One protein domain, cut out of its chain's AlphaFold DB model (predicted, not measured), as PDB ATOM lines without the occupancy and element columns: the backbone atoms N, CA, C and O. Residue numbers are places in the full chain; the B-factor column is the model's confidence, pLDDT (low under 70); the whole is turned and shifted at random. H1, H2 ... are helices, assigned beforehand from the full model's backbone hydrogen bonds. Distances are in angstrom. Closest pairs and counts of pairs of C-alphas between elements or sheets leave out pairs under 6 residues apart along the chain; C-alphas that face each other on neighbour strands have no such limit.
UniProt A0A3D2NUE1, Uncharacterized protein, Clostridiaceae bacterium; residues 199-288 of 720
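Overview. This is residues 199 to 288 of the 720 residues of an uncharacterized protein of Clostridiaceae bacterium (UniProt A0A3D2NUE1). Two long helices, H4 and H5, cross nearly at right angles on two levels, with the shorter H1 beside the later part of H5. The short H2 packs with its Arg 220 closest to H4, about perpendicular to it, and meets residues 271 to 275 near the beginning of H5, while H3 sits beside H2, by the first end of H4. The printed part has 90 residues with five named helices, H1 to H5 in chain order, and no named strand, an all helix domain. It is compact, with a radius of gyration of the C-alphas of 12.8 A and spans of 39 by 27 by 23 A.

Arrangement. H1, residues 199 to 208, touches residues 279 to 287 of H5, residues 269 to 287, at a steep tilt of 54 degrees, opposite ways; their closest C-alphas, Ala 201 and Met 283, are 4.8 A apart. H2, residues 219 to 226, is the hub, touching three helices. It is about perpendicular, at 75 degrees, to H4, residues 240 to 260, and touches its residues 243 to 250, with the C-alphas of Arg 220 and Phe 246 closest at 5.2 A. H2 touches residues 271 to 275 of H5 at a shallow tilt of 10 degrees, opposite ways, the closest C-alphas being Leu 219 and Ser 275 at 6.9 A. H2 also touches H3, residues 231 to 237, about perpendicular at 82 degrees, closest at C-alphas 221 and 231, 5.5 A. H3 and H4 only just touch, only at the corner, with 3 pairs of C-alphas within 8 A, Ala 234 and Ala 242 closest at 7.1 A. H4 and H5 are close but not clearly touching, C-alphas 254 and 276 being 7.6 A apart. H3 and H5 are apart. In H1, H2, H3, H4 and H5 every O i to N i+4 pair is within hydrogen-bond range.

Along the chain. H1 begins at C-alpha 199, (-18.856, -32.845, 24.956). H4 is 30.1 A long and begins at C-alpha 240, (-30.676, -53.613, 35.301). H5 is 26.6 A long and ends at C-alpha 287, (-17.089, -24.639, 30.602). H1, H2 and H3 measure 14.2, 10.5 and 9.9 A.

Size, cuts and confidence. The farthest C-alphas, those of Asn 237 and Ser 288, are 38.7 A apart. The printed part has no cut and no long link. Residues 262 to 268 are under 70 in pLDDT; the mean of the printed part is 86.4.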
ATOM      1  N   GLU A 199     -18.530 -31.437  24.740       91.88
ATOM      2  CA  GLU A 199     -18.856 -32.845  24.956       91.88
ATOM      3  C   GLU A 199     -18.539 -33.250  26.399       91.88
ATOM      4  O   GLU A 199     -19.384 -33.824  27.085       91.88
ATOM      5  N   GLU A 200     -17.388 -32.830  26.915       93.94
ATOM      6  CA  GLU A 200     -16.974 -33.043  28.303       93.94
ATOM      7  C   GLU A 200     -17.935 -32.384  29.302       93.94
ATOM      8  O   GLU A 200     -18.291 -32.956  30.340       93.94
ATOM      9  N   ALA A 201     -18.407 -31.176  28.987       94.12
ATOM     10  CA  ALA A 201     -19.404 -30.483  29.791       94.12
ATOM     11  C   ALA A 201     -20.765 -31.192  29.755       94.12
ATOM     12  O   ALA A 201     -21.449 -31.230  30.784       94.12
ATOM     13  N   LYS A 202     -21.153 -31.768  28.606       91.69
ATOM     14  CA  LYS A 202     -22.358 -32.602  28.479       91.69
ATOM     15  C   LYS A 202     -22.232 -33.847  29.355       91.69
ATOM     16  O   LYS A 202     -23.148 -34.107  30.135       91.69
ATOM     17  N   ASP A 203     -21.118 -34.571  29.291       92.38
ATOM     18  CA  ASP A 203     -20.886 -35.775  30.101       92.38
ATOM     19  C   ASP A 203     -20.931 -35.468  31.603       92.38
ATOM     20  O   ASP A 203     -21.651 -36.128  32.362       92.38
ATOM     21  N   TYR A 204     -20.266 -34.391  32.030       93.38
ATOM     22  CA  TYR A 204     -20.344 -33.911  33.408       93.38
ATOM     23  C   TYR A 204     -21.783 -33.578  33.827       93.38
ATOM     24  O   TYR A 204     -22.249 -34.014  34.884       93.38
ATOM     25  N   ALA A 205     -22.518 -32.824  33.006       91.75
ATOM     26  CA  ALA A 205     -23.889 -32.445  33.323       91.75
ATOM     27  C   ALA A 205     -24.825 -33.665  33.377       91.75
ATOM     28  O   ALA A 205     -25.689 -33.732  34.254       91.75
ATOM     29  N   MET A 206     -24.616 -34.661  32.510       89.12
ATOM     30  CA  MET A 206     -25.348 -35.932  32.518       89.12
ATOM     31  C   MET A 206     -25.080 -36.759  33.776       89.12
ATOM     32  O   MET A 206     -26.018 -37.341  34.335       89.12
ATOM     33  N   ALA A 207     -23.833 -36.787  34.254       90.56
ATOM     34  CA  ALA A 207     -23.476 -37.408  35.527       90.56
ATOM     35  C   ALA A 207     -24.187 -36.714  36.700       90.56
ATOM     36  O   ALA A 207     -24.837 -37.363  37.524       90.56
ATOM     37  N   VAL A 208     -24.143 -35.380  36.740       89.44
ATOM     38  CA  VAL A 208     -24.775 -34.571  37.793       89.44
ATOM     39  C   VAL A 208     -26.305 -34.709  37.800       89.44
ATOM     40  O   VAL A 208     -26.902 -34.784  38.882       89.44
ATOM     41  N   ALA A 209     -26.930 -34.768  36.621       85.81
ATOM     42  CA  ALA A 209     -28.372 -34.948  36.427       85.81
ATOM     43  C   ALA A 209     -28.853 -36.399  36.618       85.81
ATOM     44  O   ALA A 209     -30.044 -36.693  36.494       85.81
ATOM     45  N   GLY A 210     -27.940 -37.319  36.944       84.88
ATOM     46  CA  GLY A 210     -28.266 -38.677  37.371       84.88
ATOM     47  C   GLY A 210     -28.926 -38.767  38.751       84.88
ATOM     48  O   GLY A 210     -29.381 -39.847  39.111       84.88
ATOM     49  N   TYR A 211     -28.994 -37.660  39.499       86.81
ATOM     50  CA  TYR A 211     -29.532 -37.587  40.859       86.81
ATOM     51  C   TYR A 211     -30.629 -36.528  40.951       86.81
ATOM     52  O   TYR A 211     -30.558 -35.498  40.277       86.81
ATOM     53  N   ASP A 212     -31.604 -36.752  41.828       88.06
ATOM     54  CA  ASP A 212     -32.602 -35.736  42.163       88.06
ATOM     55  C   ASP A 212     -31.966 -34.633  43.026       88.06
ATOM     56  O   ASP A 212     -31.176 -34.908  43.935       88.06
ATOM     57  N   ARG A 213     -32.287 -33.365  42.744       86.31
ATOM     58  CA  ARG A 213     -31.692 -32.192  43.402       86.31
ATOM     59  C   ARG A 213     -32.725 -31.103  43.646       86.31
ATOM     60  O   ARG A 213     -33.056 -30.326  42.752       86.31
ATOM     61  N   GLY A 214     -33.199 -31.013  44.888       81.19
ATOM     62  CA  GLY A 214     -34.253 -30.066  45.249       81.19
ATOM     63  C   GLY A 214     -35.515 -30.347  44.436       81.19
ATOM     64  O   GLY A 214     -36.060 -31.441  44.514       81.19
ATOM     65  N   GLU A 215     -35.954 -29.376  43.639       78.81
ATOM     66  CA  GLU A 215     -37.115 -29.518  42.748       78.81
ATOM     67  C   GLU A 215     -36.767 -30.175  41.395       78.81
ATOM     68  O   GLU A 215     -37.663 -30.548  40.642       78.81
ATOM     69  N   CYS A 216     -35.480 -30.348  41.073       87.31
ATOM     70  CA  CYS A 216     -35.042 -30.967  39.822       87.31
ATOM     71  C   CYS A 216     -35.003 -32.493  39.963       87.31
ATOM     72  O   CYS A 216     -34.130 -33.033  40.645       87.31
ATOM     73  N   LYS A 217     -35.913 -33.200  39.289       91.00
ATOM     74  CA  LYS A 217     -35.865 -34.665  39.186       91.00
ATOM     75  C   LYS A 217     -34.768 -35.110  38.217       91.00
ATOM     76  O   LYS A 217     -34.521 -34.457  37.201       91.00
ATOM     77  N   SER A 218     -34.152 -36.253  38.480       91.56
ATOM     78  CA  SER A 218     -33.284 -36.910  37.507       91.56
ATOM     79  C   SER A 218     -34.070 -37.254  36.240       91.56
ATOM     80  O   SER A 218     -35.237 -37.651  36.293       91.56
ATOM     81  N   LEU A 219     -33.424 -37.142  35.076       89.69
ATOM     82  CA  LEU A 219     -34.088 -37.455  33.806       89.69
ATOM     83  C   LEU A 219     -34.582 -38.904  33.761       89.69
ATOM     84  O   LEU A 219     -35.644 -39.173  33.218       89.69
ATOM     85  N   ARG A 220     -33.853 -39.828  34.390       90.38
ATOM     86  CA  ARG A 220     -34.213 -41.250  34.471       90.38
ATOM     87  C   ARG A 220     -35.497 -41.475  35.256       90.38
ATOM     88  O   ARG A 220     -36.333 -42.252  34.806       90.38
ATOM     89  N   ARG A 221     -35.682 -40.755  36.368       92.31
ATOM     90  CA  ARG A 221     -36.946 -40.762  37.107       92.31
ATOM     91  C   ARG A 221     -38.091 -40.272  36.231       92.31
ATOM     92  O   ARG A 221     -39.129 -40.918  36.196       92.31
ATOM     93  N   ILE A 222     -37.891 -39.185  35.484       91.06
ATOM     94  CA  ILE A 222     -38.914 -38.669  34.562       91.06
ATOM     95  C   ILE A 222     -39.254 -39.720  33.491       91.06
ATOM     96  O   ILE A 222     -40.430 -39.970  33.248       91.06
ATOM     97  N   MET A 223     -38.250 -40.390  32.904       90.94
ATOM     98  CA  MET A 223     -38.479 -41.458  31.917       90.94
ATOM     99  C   MET A 223     -39.246 -42.649  32.517       90.94
ATOM    100  O   MET A 223     -40.139 -43.192  31.871       90.94
ATOM    101  N   ALA A 224     -38.930 -43.046  33.754       91.38
ATOM    102  CA  ALA A 224     -39.636 -44.118  34.453       91.38
ATOM    103  C   ALA A 224     -41.098 -43.739  34.756       91.38
ATOM    104  O   ALA A 224     -42.017 -44.504  34.456       91.38
ATOM    105  N   GLU A 225     -41.330 -42.528  35.270       90.75
ATOM    106  CA  GLU A 225     -42.668 -42.004  35.571       90.75
ATOM    107  C   GLU A 225     -43.532 -41.852  34.300       90.75
ATOM    108  O   GLU A 225     -44.746 -42.078  34.348       90.75
ATOM    109  N   GLU A 226     -42.930 -41.541  33.144       87.31
ATOM    110  CA  GLU A 226     -43.607 -41.526  31.837       87.31
ATOM    111  C   GLU A 226     -44.172 -42.887  31.432       87.31
ATOM    112  O   GLU A 226     -45.253 -42.959  30.834       87.31
ATOM    113  N   GLU A 227     -43.485 -43.960  31.814       86.88
ATOM    114  CA  GLU A 227     -43.906 -45.344  31.595       86.88
ATOM    115  C   GLU A 227     -44.810 -45.883  32.712       86.88
ATOM    116  O   GLU A 227     -45.313 -47.002  32.613       86.88
ATOM    117  N   GLY A 228     -45.065 -45.087  33.754       88.69
ATOM    118  CA  GLY A 228     -45.824 -45.512  34.929       88.69
ATOM    119  C   GLY A 228     -45.058 -46.485  35.829       88.69
ATOM    120  O   GLY A 228     -45.691 -47.261  36.544       88.69
ATOM    121  N   ILE A 229     -43.722 -46.460  35.776       89.75
ATOM    122  CA  ILE A 229     -42.825 -47.285  36.591       89.75
ATOM    123  C   ILE A 229     -42.303 -46.450  37.765       89.75
ATOM    124  O   ILE A 229     -41.879 -45.307  37.586       89.75
ATOM    125  N   ASP A 230     -42.312 -47.028  38.966       91.06
ATOM    126  CA  ASP A 230     -41.690 -46.422  40.143       91.06
ATOM    127  C   ASP A 230     -40.160 -46.566  40.057       91.06
ATOM    128  O   ASP A 230     -39.605 -47.668  40.100       91.06
ATOM    129  N   TYR A 231     -39.472 -45.431  39.908       90.94
ATOM    130  CA  TYR A 231     -38.018 -45.392  39.781       90.94
ATOM    131  C   TYR A 231     -37.291 -45.857  41.050       90.94
ATOM    132  O   TYR A 231     -36.253 -46.515  40.951       90.94
ATOM    133  N   ASP A 232     -37.830 -45.556  42.234       90.75
ATOM    134  CA  ASP A 232     -37.211 -45.946  43.503       90.75
ATOM    135  C   ASP A 232     -37.349 -47.453  43.730       90.75
ATOM    136  O   ASP A 232     -36.414 -48.101  44.207       90.75
ATOM    137  N   GLU A 233     -38.478 -48.039  43.323       90.44
ATOM    138  CA  GLU A 233     -38.660 -49.491  43.328       90.44
ATOM    139  C   GLU A 233     -37.711 -50.185  42.337       90.44
ATOM    140  O   GLU A 233     -37.057 -51.167  42.701       90.44
ATOM    141  N   ALA A 234     -37.565 -49.652  41.119       89.69
ATOM    142  CA  ALA A 234     -36.635 -50.182  40.119       89.69
ATOM    143  C   ALA A 234     -35.171 -50.131  40.598       89.69
ATOM    144  O   ALA A 234     -34.428 -51.104  40.431       89.69
ATOM    145  N   LEU A 235     -34.764 -49.031  41.247       88.19
ATOM    146  CA  LEU A 235     -33.448 -48.907  41.878       88.19
ATOM    147  C   LEU A 235     -33.269 -49.912  43.018       88.19
ATOM    148  O   LEU A 235     -32.246 -50.592  43.080       88.19
ATOM    149  N   LYS A 236     -34.262 -50.039  43.904       87.44
ATOM    150  CA  LYS A 236     -34.205 -50.948  45.057       87.44
ATOM    151  C   LYS A 236     -34.105 -52.415  44.641       87.44
ATOM    152  O   LYS A 236     -33.355 -53.171  45.257       87.44
ATOM    153  N   ASN A 237     -34.832 -52.805  43.597       86.88
ATOM    154  CA  ASN A 237     -34.811 -54.161  43.049       86.88
ATOM    155  C   ASN A 237     -33.584 -54.427  42.159       86.88
ATOM    156  O   ASN A 237     -33.330 -55.577  41.794       86.88
ATOM    157  N   ASN A 238     -32.810 -53.381  41.845       85.94
ATOM    158  CA  ASN A 238     -31.675 -53.418  40.930       85.94
ATOM    159  C   ASN A 238     -32.064 -54.033  39.571       85.94
ATOM    160  O   ASN A 238     -31.421 -54.968  39.086       85.94
ATOM    161  N   ASP A 239     -33.166 -53.545  38.990       87.12
ATOM    162  CA  ASP A 239     -33.656 -53.981  37.678       87.12
ATOM    163  C   ASP A 239     -32.782 -53.382  36.566       87.12
ATOM    164  O   ASP A 239     -33.077 -52.331  35.994       87.12
ATOM    165  N   ALA A 240     -31.664 -54.053  36.281       87.19
ATOM    166  CA  ALA A 240     -30.676 -53.613  35.301       87.19
ATOM    167  C   ALA A 240     -31.283 -53.366  33.907       87.19
ATOM    168  O   ALA A 240     -30.871 -52.438  33.209       87.19
ATOM    169  N   SER A 241     -32.292 -54.148  33.509       84.81
ATOM    170  CA  SER A 241     -32.946 -54.019  32.203       84.81
ATOM    171  C   SER A 241     -33.787 -52.742  32.110       84.81
ATOM    172  O   SER A 241     -33.658 -51.971  31.147       84.81
ATOM    173  N   ALA A 242     -34.609 -52.475  33.130       87.50
ATOM    174  CA  ALA A 242     -35.401 -51.250  33.204       87.50
ATOM    175  C   ALA A 242     -34.499 -50.011  33.307       87.50
ATOM    176  O   ALA A 242     -34.652 -49.062  32.534       87.50
ATOM    177  N   LEU A 243     -33.499 -50.047  34.193       91.19
ATOM    178  CA  LEU A 243     -32.578 -48.931  34.405       91.19
ATOM    179  C   LEU A 243     -31.792 -48.578  33.129       91.19
ATOM    180  O   LEU A 243     -31.757 -47.408  32.744       91.19
ATOM    181  N   LYS A 244     -31.276 -49.583  32.404       89.81
ATOM    182  CA  LYS A 244     -30.630 -49.398  31.090       89.81
ATOM    183  C   LYS A 244     -31.563 -48.724  30.082       89.81
ATOM    184  O   LYS A 244     -31.138 -47.848  29.327       89.81
ATOM    185  N   THR A 245     -32.842 -49.094  30.075       89.50
ATOM    186  CA  THR A 245     -33.841 -48.480  29.185       89.50
ATOM    187  C   THR A 245     -34.035 -46.997  29.505       89.50
ATOM    188  O   THR A 245     -34.054 -46.164  28.592       89.50
ATOM    189  N   PHE A 246     -34.124 -46.643  30.788       91.44
ATOM    190  CA  PHE A 246     -34.263 -45.250  31.220       91.44
ATOM    191  C   PHE A 246     -33.015 -44.420  30.916       91.44
ATOM    192  O   PHE A 246     -33.149 -43.263  30.518       91.44
ATOM    193  N   ASP A 247     -31.817 -44.998  31.035       89.94
ATOM    194  CA  ASP A 247     -30.558 -44.333  30.685       89.94
ATOM    195  C   ASP A 247     -30.517 -43.940  29.202       89.94
ATOM    196  O   ASP A 247     -30.219 -42.791  28.867       89.94
ATOM    197  N   VAL A 248     -30.867 -44.873  28.308       90.38
ATOM    198  CA  VAL A 248     -30.900 -44.632  26.855       90.38
ATOM    199  C   VAL A 248     -31.912 -43.541  26.507       90.38
ATOM    200  O   VAL A 248     -31.603 -42.629  25.737       90.38
ATOM    201  N   LYS A 249     -33.112 -43.596  27.096       90.38
ATOM    202  CA  LYS A 249     -34.151 -42.578  26.881       90.38
ATOM    203  C   LYS A 249     -33.724 -41.207  27.399       90.38
ATOM    204  O   LYS A 249     -33.870 -40.222  26.679       90.38
ATOM    205  N   ALA A 250     -33.125 -41.149  28.589       89.75
ATOM    206  CA  ALA A 250     -32.611 -39.913  29.163       89.75
ATOM    207  C   ALA A 250     -31.542 -39.279  28.259       89.75
ATOM    208  O   ALA A 250     -31.675 -38.108  27.902       89.75
ATOM    209  N   LYS A 251     -30.539 -40.047  27.805       88.88
ATOM    210  CA  LYS A 251     -29.502 -39.553  26.877       88.88
ATOM    211  C   LYS A 251     -30.106 -39.000  25.585       88.88
ATOM    212  O   LYS A 251     -29.816 -37.866  25.206       88.88
ATOM    213  N   LYS A 252     -31.011 -39.759  24.961       88.62
ATOM    214  CA  LYS A 252     -31.692 -39.348  23.726       88.62
ATOM    215  C   LYS A 252     -32.506 -38.063  23.911       88.62
ATOM    216  O   LYS A 252     -32.460 -37.184  23.058       88.62
ATOM    217  N   SER A 253     -33.205 -37.928  25.038       87.19
ATOM    218  CA  SER A 253     -34.019 -36.743  25.331       87.19
ATOM    219  C   SER A 253     -33.183 -35.461  25.446       87.19
ATOM    220  O   SER A 253     -33.608 -34.401  24.986       87.19
ATOM    221  N   VAL A 254     -31.959 -35.555  25.983       86.88
ATOM    222  CA  VAL A 254     -31.025 -34.420  26.051       86.88
ATOM    223  C   VAL A 254     -30.530 -34.038  24.663       86.88
ATOM    224  O   VAL A 254     -30.495 -32.857  24.330       86.88
ATOM    225  N   GLU A 255     -30.197 -35.014  23.820       85.56
ATOM    226  CA  GLU A 255     -29.762 -34.767  22.438       85.56
ATOM    227  C   GLU A 255     -30.860 -34.131  21.583       85.56
ATOM    228  O   GLU A 255     -30.617 -33.186  20.824       85.56
ATOM    229  N   GLU A 256     -32.095 -34.605  21.732       85.44
ATOM    230  CA  GLU A 256     -33.260 -34.018  21.075       85.44
ATOM    231  C   GLU A 256     -33.500 -32.581  21.553       85.44
ATOM    232  O   GLU A 256     -33.706 -31.690  20.729       85.44
ATOM    233  N   TYR A 257     -33.381 -32.322  22.857       85.06
ATOM    234  CA  TYR A 257     -33.533 -30.977  23.407       85.06
ATOM    235  C   TYR A 257     -32.430 -30.019  22.933       85.06
ATOM    236  O   TYR A 257     -32.737 -28.902  22.515       85.06
ATOM    237  N   LEU A 258     -31.160 -30.441  22.943       82.19
ATOM    238  CA  LEU A 258     -30.036 -29.616  22.481       82.19
ATOM    239  C   LEU A 258     -30.127 -29.296  20.980       82.19
ATOM    240  O   LEU A 258     -29.694 -28.227  20.553       82.19
ATOM    241  N   SER A 259     -30.712 -30.191  20.178       82.62
ATOM    242  CA  SER A 259     -30.844 -30.001  18.727       82.62
ATOM    243  C   SER A 259     -32.104 -29.241  18.297       82.62
ATOM    244  O   SER A 259     -32.051 -28.467  17.340       82.62
ATOM    245  N   LYS A 260     -33.246 -29.463  18.960       79.06
ATOM    246  CA  LYS A 260     -34.567 -28.969  18.517       79.06
ATOM    247  C   LYS A 260     -35.288 -28.087  19.541       79.06
ATOM    248  O   LYS A 260     -36.286 -27.456  19.189       79.06
ATOM    249  N   GLY A 261     -34.801 -28.012  20.777       71.12
ATOM    250  CA  GLY A 261     -35.500 -27.382  21.896       71.12
ATOM    251  C   GLY A 261     -36.660 -28.231  22.434       71.12
ATOM    252  O   GLY A 261     -36.830 -29.393  22.076       71.12
ATOM    253  N   LEU A 262     -37.469 -27.648  23.324       66.94
ATOM    254  CA  LEU A 262     -38.575 -28.350  23.986       66.94
ATOM    255  C   LEU A 262     -39.731 -28.650  23.011       66.94
ATOM    256  O   LEU A 262     -40.318 -27.724  22.439       66.94
ATOM    257  N   GLU A 263     -40.137 -29.916  22.890       62.06
ATOM    258  CA  GLU A 263     -41.371 -30.274  22.181       62.06
ATOM    259  C   GLU A 263     -42.622 -29.812  22.954       62.06
ATOM    260  O   GLU A 263     -42.728 -29.929  24.178       62.06
ATOM    261  N   LYS A 264     -43.615 -29.270  22.236       55.41
ATOM    262  CA  LYS A 264     -44.888 -28.836  22.834       55.41
ATOM    263  C   LYS A 264     -45.786 -30.047  23.111       55.41
ATOM    264  O   LYS A 264     -46.226 -30.693  22.169       55.41
ATOM    265  N   GLY A 265     -46.152 -30.264  24.379       55.03
ATOM    266  CA  GLY A 265     -47.217 -31.202  24.774       55.03
ATOM    267  C   GLY A 265     -46.786 -32.461  25.540       55.03
ATOM    268  O   GLY A 265     -47.625 -33.334  25.740       55.03
ATOM    269  N   ALA A 266     -45.529 -32.568  25.986       61.62
ATOM    270  CA  ALA A 266     -45.065 -33.699  26.799       61.62
ATOM    271  C   ALA A 266     -45.734 -33.752  28.191       61.62
ATOM    272  O   ALA A 266     -45.946 -32.719  28.835       61.62
ATOM    273  N   ARG A 267     -46.040 -34.969  28.673       54.50
ATOM    274  CA  ARG A 267     -46.783 -35.241  29.925       54.50
ATOM    275  C   ARG A 267     -46.060 -34.735  31.185       54.50
ATOM    276  O   ARG A 267     -46.733 -34.394  32.152       54.50
ATOM    277  N   PHE A 268     -44.732 -34.598  31.132       63.25
ATOM    278  CA  PHE A 268     -43.873 -34.073  32.206       63.25
ATOM    279  C   PHE A 268     -43.079 -32.829  31.778       63.25
ATOM    280  O   PHE A 268     -41.973 -32.587  32.257       63.25
ATOM    281  N   ALA A 269     -43.636 -32.004  30.882       70.88
ATOM    282  CA  ALA A 269     -42.928 -30.851  30.320       70.88
ATOM    283  C   ALA A 269     -42.377 -29.864  31.373       70.88
ATOM    284  O   ALA A 269     -41.385 -29.199  31.098       70.88
ATOM    285  N   GLY A 270     -42.998 -29.754  32.557       80.75
ATOM    286  CA  GLY A 270     -42.531 -28.884  33.646       80.75
ATOM    287  C   GLY A 270     -41.281 -29.412  34.358       80.75
ATOM    288  O   GLY A 270     -40.270 -28.710  34.415       80.75
ATOM    289  N   ASP A 271     -41.337 -30.656  34.843       85.19
ATOM    290  CA  ASP A 271     -40.208 -31.326  35.502       85.19
ATOM    291  C   ASP A 271     -39.034 -31.461  34.526       85.19
ATOM    292  O   ASP A 271     -37.918 -31.046  34.830       85.19
ATOM    293  N   PHE A 272     -39.307 -31.925  33.301       86.75
ATOM    294  CA  PHE A 272     -38.298 -32.058  32.251       86.75
ATOM    295  C   PHE A 272     -37.638 -30.720  31.915       86.75
ATOM    296  O   PHE A 272     -36.415 -30.640  31.826       86.75
ATOM    297  N   LYS A 273     -38.422 -29.642  31.773       86.00
ATOM    298  CA  LYS A 273     -37.874 -28.306  31.516       86.00
ATOM    299  C   LYS A 273     -36.951 -27.851  32.648       86.00
ATOM    300  O   LYS A 273     -35.876 -27.340  32.356       86.00
ATOM    301  N   SER A 274     -37.346 -28.058  33.902       88.69
ATOM    302  CA  SER A 274     -36.545 -27.664  35.070       88.69
ATOM    303  C   SER A 274     -35.222 -28.435  35.119       88.69
ATOM    304  O   SER A 274     -34.158 -27.840  35.283       88.69
ATOM    305  N   SER A 275     -35.265 -29.747  34.873       90.50
ATOM    306  CA  SER A 275     -34.067 -30.589  34.790       90.50
ATOM    307  C   SER A 275     -33.161 -30.207  33.616       90.50
ATOM    308  O   SER A 275     -31.943 -30.188  33.772       90.50
ATOM    309  N   MET A 276     -33.726 -29.838  32.461       88.75
ATOM    310  CA  MET A 276     -32.949 -29.354  31.313       88.75
ATOM    311  C   MET A 276     -32.301 -27.989  31.564       88.75
ATOM    312  O   MET A 276     -31.134 -27.805  31.222       88.75
ATOM    313  N   GLU A 277     -33.006 -27.041  32.188       89.62
ATOM    314  CA  GLU A 277     -32.429 -25.749  32.592       89.62
ATOM    315  C   GLU A 277     -31.265 -25.951  33.573       89.62
ATOM    316  O   GLU A 277     -30.220 -25.307  33.450       89.62
ATOM    317  N   TYR A 278     -31.404 -26.905  34.497       90.50
ATOM    318  CA  TYR A 278     -30.335 -27.284  35.412       90.50
ATOM    319  C   TYR A 278     -29.130 -27.907  34.685       90.50
ATOM    320  O   TYR A 278     -27.999 -27.492  34.932       90.50
ATOM    321  N   ILE A 279     -29.351 -28.835  33.745       90.50
ATOM    322  CA  ILE A 279     -28.292 -29.437  32.911       90.50
ATOM    323  C   ILE A 279     -27.518 -28.359  32.149       90.50
ATOM    324  O   ILE A 279     -26.290 -28.324  32.225       90.50
ATOM    325  N   LEU A 280     -28.216 -27.440  31.475       91.44
ATOM    326  CA  LEU A 280     -27.581 -26.338  30.746       91.44
ATOM    327  C   LEU A 280     -26.763 -25.434  31.675       91.44
ATOM    328  O   LEU A 280     -25.646 -25.045  31.332       91.44
ATOM    329  N   SER A 281     -27.280 -25.146  32.873       92.81
ATOM    330  CA  SER A 281     -26.537 -24.392  33.885       92.81
ATOM    331  C   SER A 281     -25.252 -25.109  34.310       92.81
ATOM    332  O   SER A 281     -24.212 -24.468  34.464       92.81
ATOM    333  N   MET A 282     -25.288 -26.437  34.481       93.12
ATOM    334  CA  MET A 282     -24.097 -27.222  34.828       93.12
ATOM    335  C   MET A 282     -23.072 -27.246  33.695       93.12
ATOM    336  O   MET A 282     -21.881 -27.092  33.967       93.12
ATOM    337  N   MET A 283     -23.520 -27.365  32.441       94.12
ATOM    338  CA  MET A 283     -22.638 -27.268  31.274       94.12
ATOM    339  C   MET A 283     -21.928 -25.908  31.236       94.12
ATOM    340  O   MET A 283     -20.710 -25.848  31.086       94.12
ATOM    341  N   GLU A 284     -22.657 -24.808  31.451       94.69
ATOM    342  CA  GLU A 284     -22.071 -23.462  31.491       94.69
ATOM    343  C   GLU A 284     -21.041 -23.311  32.623       94.69
ATOM    344  O   GLU A 284     -19.955 -22.757  32.411       94.69
ATOM    345  N   LYS A 285     -21.344 -23.833  33.822       93.94
ATOM    346  CA  LYS A 285     -20.417 -23.817  34.967       93.94
ATOM    347  C   LYS A 285     -19.148 -24.628  34.690       93.94
ATOM    348  O   LYS A 285     -18.073 -24.161  35.056       93.94
ATOM    349  N   ALA A 286     -19.256 -25.794  34.053       93.88
ATOM    350  CA  ALA A 286     -18.119 -26.659  33.726       93.88
ATOM    351  C   ALA A 286     -17.221 -26.079  32.618       93.88
ATOM    352  O   ALA A 286     -15.997 -26.183  32.672       93.88
ATOM    353  N   ARG A 287     -17.818 -25.376  31.650       95.00
ATOM    354  CA  ARG A 287     -17.089 -24.639  30.602       95.00
ATOM    355  C   ARG A 287     -16.481 -23.325  31.099       95.00
ATOM    356  O   ARG A 287     -15.667 -22.702  30.418       95.00
ATOM    357  N   SER A 288     -16.882 -22.873  32.282       93.81
ATOM    358  CA  SER A 288     -16.370 -21.653  32.896       93.81
ATOM    359  C   SER A 288     -15.144 -21.957  33.760       93.81
ATOM    360  O   SER A 288     -15.262 -22.466  34.869       93.81
TER     361      SER A 288